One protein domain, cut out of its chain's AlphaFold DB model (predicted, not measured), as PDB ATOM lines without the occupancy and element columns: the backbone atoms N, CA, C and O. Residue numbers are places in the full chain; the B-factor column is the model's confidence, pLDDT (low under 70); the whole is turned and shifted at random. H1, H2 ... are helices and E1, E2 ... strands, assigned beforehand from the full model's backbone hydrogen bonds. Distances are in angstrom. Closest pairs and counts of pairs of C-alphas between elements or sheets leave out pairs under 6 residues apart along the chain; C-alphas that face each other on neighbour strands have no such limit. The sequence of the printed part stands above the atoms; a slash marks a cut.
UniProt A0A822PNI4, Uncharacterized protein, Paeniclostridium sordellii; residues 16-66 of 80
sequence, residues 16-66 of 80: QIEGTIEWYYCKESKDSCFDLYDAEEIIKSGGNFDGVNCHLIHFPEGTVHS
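AT A GLANCE: This is residues 16 to 66 of the 80 residues of an uncharacterized protein of Paeniclostridium sordellii (UniProt A0A822PNI4). What shape do these atoms make? They make a loose rod: a long ribbon of two antiparallel strands, E1 and E2, with the short strand E3 beside E2 at one end of the ribbon and a single helix, H1, beyond the other end. H1 sits in the excursion from Ser 29 to Val 52 that joins the two long strands, and it does not cover the sheet. What are the counts and the size? The printed part has 51 residues, with one named helix and three named strands in the order E1, H1, E2, E3; the sheet's order is E1 - E2 - E3, all antiparallel, and the class is mixed, helices and strands. The whole is loose, with a radius of gyration of the C-alphas of 13.9 A and spans of 42 by 19 by 13 A.

IN THESE COORDINATES: Where does the first strand run? E1 is residues 23 to 29, 20.2 A from first to last C-alpha, and C-alpha 23 stands at (-10.067, 0.018, -30.165). Where is the helix? H1 is residues 36 to 44, 12.4 A long, with C-alpha 36 at (-0.862, 13.952, -44.892). Which strands follow? E2 is residues 52 to 58, 19.7 A long. E3 is residues 63 to 65, 6.7 A long, and C-alpha 65 is at (-6.146, -6.116, -38.068).

HOW THE PARTS SIT: How do E1 and E2 pair? They are antiparallel neighbours, with 155 degrees between their directions. The C-alphas of Tyr 25 and Leu 56 face each other at 4.5 A, and N 28 and O 53 are within hydrogen-bond range at 2.9 A, as are N 57 and O 24 at 2.8 A. How does E3 join the sheet? E2 and E3 form a hairpin, antiparallel at 145 degrees, and N 56 and O 65 are within hydrogen-bond range at 2.8 A. E1 and E3 are the edge strands, E2 is the inner strand, and E1 and E3 are apart. Where does H1 stand? H1 is not on the sheet, with 2 pairs of C-alphas within 10 A, and it is apart from E3. In H1 every O i to N i+4 pair is within hydrogen-bond range.

THE WHOLE: How far does it reach? The two C-alphas farthest apart are those of Gly 46 and Pro 60, at 42.2 A. Is anything cut, and how long are the links? The printed part has no cut. The link E2 to E3 is tight, with 4 residues, and the links E1 to H1 and H1 to E2 are short, with 6 and 7 residues. Where is confidence low? The mean pLDDT of the printed part is 88.9, and residues 31 to 34 are under 70.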
ATOM      1  N   GLN A  16      -6.037   5.972 -29.482       93.56
ATOM      2  CA  GLN A  16      -7.383   5.467 -29.203       93.56
ATOM      3  C   GLN A  16      -8.364   5.953 -30.277       93.56
ATOM      4  O   GLN A  16      -8.349   7.130 -30.632       93.56
ATOM      5  N   ILE A  17      -9.241   5.070 -30.759       94.12
ATOM      6  CA  ILE A  17     -10.337   5.464 -31.652       94.12
ATOM      7  C   ILE A  17     -11.431   6.144 -30.822       94.12
ATOM      8  O   ILE A  17     -11.844   5.636 -29.775       94.12
ATOM      9  N   GLU A  18     -11.908   7.301 -31.279       93.38
ATOM     10  CA  GLU A  18     -12.957   8.042 -30.581       93.38
ATOM     11  C   GLU A  18     -14.242   7.203 -30.449       93.38
ATOM     12  O   GLU A  18     -14.627   6.450 -31.340       93.38
ATOM     13  N   GLY A  19     -14.909   7.306 -29.298       93.44
ATOM     14  CA  GLY A  19     -16.156   6.580 -29.038       93.44
ATOM     15  C   GLY A  19     -15.985   5.143 -28.534       93.44
ATOM     16  O   GLY A  19     -16.983   4.501 -28.211       93.44
ATOM     17  N   THR A  20     -14.757   4.639 -28.386       93.94
ATOM     18  CA  THR A  20     -14.501   3.308 -27.817       93.94
ATOM     19  C   THR A  20     -13.246   3.271 -26.952       93.94
ATOM     20  O   THR A  20     -12.297   4.008 -27.182       93.94
ATOM     21  N   ILE A  21     -13.246   2.415 -25.928       93.25
ATOM     22  CA  ILE A  21     -12.083   2.131 -25.066       93.25
ATOM     23  C   ILE A  21     -11.359   0.838 -25.463       93.25
ATOM     24  O   ILE A  21     -10.328   0.505 -24.887       93.25
ATOM     25  N   GLU A  22     -11.932   0.090 -26.406       94.94
ATOM     26  CA  GLU A  22     -11.458  -1.236 -26.811       94.94
ATOM     27  C   GLU A  22     -10.651  -1.181 -28.110       94.94
ATOM     28  O   GLU A  22      -9.906  -2.111 -28.402       94.94
ATOM     29  N   TRP A  23     -10.754  -0.094 -28.883       94.94
ATOM     30  CA  TRP A  23     -10.067   0.018 -30.165       94.94
ATOM     31  C   TRP A  23      -9.038   1.130 -30.195       94.94
ATOM     32  O   TRP A  23      -9.281   2.274 -29.807       94.94
ATOM     33  N   TYR A  24      -7.893   0.761 -30.748       93.94
ATOM     34  CA  TYR A  24      -6.779   1.640 -31.032       93.94
ATOM     35  C   TYR A  24      -6.397   1.493 -32.503       93.94
ATOM     36  O   TYR A  24      -6.713   0.487 -33.142       93.94
ATOM     37  N   TYR A  25      -5.697   2.481 -33.041       93.12
ATOM     38  CA  TYR A  25      -5.137   2.433 -34.380       93.12
ATOM     39  C   TYR A  25      -3.702   2.942 -34.386       93.12
ATOM     40  O   TYR A  25      -3.295   3.687 -33.500       93.12
ATOM     41  N   CYS A  26      -2.916   2.540 -35.377       90.25
ATOM     42  CA  CYS A  26      -1.616   3.145 -35.629       90.25
ATOM     43  C   CYS A  26      -1.304   3.143 -37.121       90.25
ATOM     44  O   CYS A  26      -1.772   2.278 -37.868       90.25
ATOM     45  N   LYS A  27      -0.471   4.092 -37.541       88.12
ATOM     46  CA  LYS A  27       0.027   4.169 -38.911       88.12
ATOM     47  C   LYS A  27       1.409   3.532 -38.995       88.12
ATOM     48  O   LYS A  27       2.277   3.844 -38.187       88.12
ATOM     49  N   GLU A  28       1.585   2.646 -39.966       87.06
ATOM     50  CA  GLU A  28       2.882   2.086 -40.341       87.06
ATOM     51  C   GLU A  28       3.274   2.653 -41.705       87.06
ATOM     52  O   GLU A  28       2.531   2.551 -42.686       87.06
ATOM     53  N   SER A  29       4.455   3.248 -41.766       81.12
ATOM     54  CA  SER A  29       5.078   3.756 -42.981       81.12
ATOM     55  C   SER A  29       6.524   3.260 -43.031       81.12
ATOM     56  O   SER A  29       7.165   3.051 -42.002       81.12
ATOM     57  N   LYS A  30       7.036   2.988 -44.238       75.25
ATOM     58  CA  LYS A  30       8.435   2.554 -44.414       75.25
ATOM     59  C   LYS A  30       9.431   3.671 -44.110       75.25
ATOM     60  O   LYS A  30      10.507   3.401 -43.584       75.25
ATOM     61  N   ASP A  31       9.047   4.893 -44.453       67.00
ATOM     62  CA  ASP A  31       9.775   6.125 -44.180       67.00
ATOM     63  C   ASP A  31       9.029   6.925 -43.113       67.00
ATOM     64  O   ASP A  31       7.839   6.708 -42.909       67.00
ATOM     65  N   SER A  32       9.707   7.866 -42.453       66.19
ATOM     66  CA  SER A  32       9.173   8.744 -41.400       66.19
ATOM     67  C   SER A  32       8.117   9.745 -41.908       66.19
ATOM     68  O   SER A  32       8.289  10.951 -41.779       66.19
ATOM     69  N   CYS A  33       7.050   9.254 -42.535       65.38
ATOM     70  CA  CYS A  33       5.872  10.014 -42.927       65.38
ATOM     71  C   CYS A  33       4.868   9.927 -41.780       65.38
ATOM     72  O   CYS A  33       4.345   8.838 -41.510       65.38
ATOM     73  N   PHE A  34       4.631  11.049 -41.104       69.94
ATOM     74  CA  PHE A  34       3.805  11.106 -39.901       69.94
ATOM     75  C   PHE A  34       2.365  11.518 -40.215       69.94
ATOM     76  O   PHE A  34       1.440  11.069 -39.535       69.94
ATOM     77  N   ASP A  35       2.162  12.313 -41.268       84.50
ATOM     78  CA  ASP A  35       0.846  12.824 -41.640       84.50
ATOM     79  C   ASP A  35       0.672  13.090 -43.151       84.50
ATOM     80  O   ASP A  35       1.527  12.772 -43.984       84.50
ATOM     81  N   LEU A  36      -0.498  13.628 -43.514       89.56
ATOM     82  CA  LEU A  36      -0.862  13.952 -44.892       89.56
ATOM     83  C   LEU A  36       0.015  15.071 -45.474       89.56
ATOM     84  O   LEU A  36       0.263  15.078 -46.680       89.56
ATOM     85  N   TYR A  37       0.467  16.009 -44.640       90.62
ATOM     86  CA  TYR A  37       1.317  17.113 -45.074       90.62
ATOM     87  C   TYR A  37       2.701  16.593 -45.472       90.62
ATOM     88  O   TYR A  37       3.181  16.921 -46.558       90.62
ATOM     89  N   ASP A  38       3.290  15.704 -44.670       89.00
ATOM     90  CA  ASP A  38       4.550  15.036 -45.011       89.00
ATOM     91  C   ASP A  38       4.443  14.287 -46.346       89.00
ATOM     92  O   ASP A  38       5.303  14.424 -47.221       89.00
ATOM     93  N   ALA A  39       3.359  13.524 -46.534       90.19
ATOM     94  CA  ALA A  39       3.109  12.796 -47.775       90.19
ATOM     95  C   ALA A  39       3.011  13.741 -48.987       90.19
ATOM     96  O   ALA A  39       3.553  13.451 -50.058       90.19
ATOM     97  N   GLU A  40       2.341  14.884 -48.826       91.62
ATOM     98  CA  GLU A  40       2.203  15.893 -49.874       91.62
ATOM     99  C   GLU A  40       3.557  16.520 -50.248       91.62
ATOM    100  O   GLU A  40       3.875  16.654 -51.435       91.62
ATOM    101  N   GLU A  41       4.383  16.869 -49.262       92.12
ATOM    102  CA  GLU A  41       5.703  17.469 -49.486       92.12
ATOM    103  C   GLU A  41       6.691  16.487 -50.142       92.12
ATOM    104  O   GLU A  41       7.462  16.880 -51.028       92.12
ATOM    105  N   ILE A  42       6.623  15.192 -49.801       90.56
ATOM    106  CA  ILE A  42       7.384  14.138 -50.495       90.56
ATOM    107  C   ILE A  42       7.050  14.146 -51.992       90.56
ATOM    108  O   ILE A  42       7.951  14.131 -52.829       90.56
ATOM    109  N   ILE A  43       5.770  14.235 -52.352       90.44
ATOM    110  CA  ILE A  43       5.345  14.223 -53.757       90.44
ATOM    111  C   ILE A  43       5.729  15.520 -54.473       90.44
ATOM    112  O   ILE A  43       6.255  15.474 -55.588       90.44
ATOM    113  N   LYS A  44       5.525  16.682 -53.843       93.38
ATOM    114  CA  LYS A  44       5.889  17.990 -54.422       93.38
ATOM    115  C   LYS A  44       7.384  18.125 -54.694       93.38
ATOM    116  O   LYS A  44       7.767  18.755 -55.678       93.38
ATOM    117  N   SER A  45       8.221  17.535 -53.844       93.25
ATOM    118  CA  SER A  45       9.677  17.529 -54.018       93.25
ATOM    119  C   SER A  45      10.169  16.529 -55.077       93.25
ATOM    120  O   SER A  45      11.369  16.466 -55.346       93.25
ATOM    121  N   GLY A  46       9.264  15.780 -55.719       91.50
ATOM    122  CA  GLY A  46       9.601  14.745 -56.698       91.50
ATOM    123  C   GLY A  46      10.093  13.441 -56.064       91.50
ATOM    124  O   GLY A  46      10.674  12.607 -56.759       91.50
ATOM    125  N   GLY A  47       9.890  13.276 -54.755       89.31
ATOM    126  CA  GLY A  47      10.141  12.040 -54.028       89.31
ATOM    127  C   GLY A  47       9.107  10.956 -54.339       89.31
ATOM    128  O   GLY A  47       8.114  11.174 -55.033       89.31
ATOM    129  N   ASN A  48       9.354   9.760 -53.808       87.75
ATOM    130  CA  ASN A  48       8.440   8.630 -53.911       87.75
ATOM    131  C   ASN A  48       7.800   8.376 -52.546       87.75
ATOM    132  O   ASN A  48       8.507   8.080 -51.585       87.75
ATOM    133  N   PHE A  49       6.477   8.477 -52.470       89.25
ATOM    134  CA  PHE A  49       5.730   8.131 -51.270       89.25
ATOM    135  C   PHE A  49       5.266   6.675 -51.369       89.25
ATOM    136  O   PHE A  49       4.372   6.348 -52.151       89.25
ATOM    137  N   ASP A  50       5.860   5.799 -50.559       87.50
ATOM    138  CA  ASP A  50       5.582   4.354 -50.557       87.50
ATOM    139  C   ASP A  50       4.182   3.984 -50.029       87.50
ATOM    140  O   ASP A  50       3.743   2.838 -50.175       87.50
ATOM    141  N   GLY A  51       3.464   4.960 -49.472       89.12
ATOM    142  CA  GLY A  51       2.161   4.781 -48.852       89.12
ATOM    143  C   GLY A  51       2.243   4.552 -47.350       89.12
ATOM    144  O   GLY A  51       3.304   4.278 -46.787       89.12
ATOM    145  N   VAL A  52       1.082   4.635 -46.708       88.19
ATOM    146  CA  VAL A  52       0.900   4.274 -45.297       88.19
ATOM    147  C   VAL A  52      -0.089   3.122 -45.170       88.19
ATOM    148  O   VAL A  52      -1.026   3.000 -45.962       88.19
ATOM    149  N   ASN A  53       0.113   2.277 -44.163       88.81
ATOM    150  CA  ASN A  53      -0.886   1.327 -43.697       88.81
ATOM    151  C   ASN A  53      -1.504   1.827 -42.389       88.81
ATOM    152  O   ASN A  53      -0.811   2.410 -41.560       88.81
ATOM    153  N   CYS A  54      -2.796   1.573 -42.194       90.12
ATOM    154  CA  CYS A  54      -3.500   1.839 -40.948       90.12
ATOM    155  C   CYS A  54      -3.897   0.503 -40.315       90.12
ATOM    156  O   CYS A  54      -4.680  -0.266 -40.883       90.12
ATOM    157  N   HIS A  55      -3.335   0.224 -39.143       92.31
ATOM    158  CA  HIS A  55      -3.605  -0.984 -38.376       92.31
ATOM    159  C   HIS A  55      -4.612  -0.686 -37.280       92.31
ATOM    160  O   HIS A  55      -4.478   0.305 -36.571       92.31
ATOM    161  N   LEU A  56      -5.582  -1.578 -37.105       94.19
ATOM    162  CA  LEU A  56      -6.519  -1.570 -35.990       94.19
ATOM    163  C   LEU A  56      -6.055  -2.579 -34.945       94.19
ATOM    164  O   LEU A  56      -5.667  -3.699 -35.277       94.19
ATOM    165  N   ILE A  57      -6.115  -2.189 -33.683       94.19
ATOM    166  CA  ILE A  57      -5.661  -2.980 -32.547       94.19
ATOM    167  C   ILE A  57      -6.840  -3.123 -31.589       94.19
ATOM    168  O   ILE A  57      -7.353  -2.122 -31.086       94.19
ATOM    169  N   HIS A  58      -7.251  -4.362 -31.327       94.12
ATOM    170  CA  HIS A  58      -8.284  -4.660 -30.341       94.12
ATOM    171  C   HIS A  58      -7.663  -4.928 -28.967       94.12
ATOM    172  O   HIS A  58      -6.764  -5.762 -28.823       94.12
ATOM    173  N   PHE A  59      -8.143  -4.216 -27.954       90.62
ATOM    174  CA  PHE A  59      -7.800  -4.380 -26.548       90.62
ATOM    175  C   PHE A  59      -8.889  -5.213 -25.844       90.62
ATOM    176  O   PHE A  59     -10.066  -4.989 -26.116       90.62
ATOM    177  N   PRO A  60      -8.548  -6.105 -24.889       90.25
ATOM    178  CA  PRO A  60      -7.243  -6.296 -24.236       90.25
ATOM    179  C   PRO A  60      -6.291  -7.310 -24.880       90.25
ATOM    180  O   PRO A  60      -5.145  -7.417 -24.455       90.25
ATOM    181  N   GLU A  61      -6.719  -8.091 -25.861       89.88
ATOM    182  CA  GLU A  61      -5.915  -9.195 -26.394       89.88
ATOM    183  C   GLU A  61      -4.750  -8.751 -27.290       89.88
ATOM    184  O   GLU A  61      -3.816  -9.526 -27.500       89.88
ATOM    185  N   GLY A  62      -4.769  -7.516 -27.801       89.56
ATOM    186  CA  GLY A  62      -3.729  -6.983 -28.684       89.56
ATOM    187  C   GLY A  62      -3.799  -7.532 -30.110       89.56
ATOM    188  O   GLY A  62      -2.784  -7.558 -30.812       89.56
ATOM    189  N   THR A  63      -4.972  -7.997 -30.549       92.69
ATOM    190  CA  THR A  63      -5.160  -8.508 -31.913       92.69
ATOM    191  C   THR A  63      -5.040  -7.367 -32.915       92.69
ATOM    192  O   THR A  63      -5.731  -6.360 -32.801       92.69
ATOM    193  N   VAL A  64      -4.174  -7.549 -33.916       93.56
ATOM    194  CA  VAL A  64      -3.936  -6.567 -34.980       93.56
ATOM    195  C   VAL A  64      -4.686  -6.967 -36.247       93.56
ATOM    196  O   VAL A  64      -4.510  -8.081 -36.751       93.56
ATOM    197  N   HIS A  65      -5.465  -6.033 -36.783       93.38
ATOM    198  CA  HIS A  65      -6.146  -6.116 -38.068       93.38
ATOM    199  C   HIS A  65      -5.571  -5.068 -39.024       93.38
ATOM    200  O   HIS A  65      -5.504  -3.890 -38.693       93.38
ATOM    201  N   SER A  66      -5.198  -5.493 -40.229       91.88
ATOM    202  CA  SER A  66      -4.657  -4.616 -41.278       91.88
ATOM    203  C   SER A  66      -5.616  -4.641 -42.471       91.88
ATOM    204  O   SER A  66      -5.418  -5.442 -43.385       91.88
TER     205      SER A  66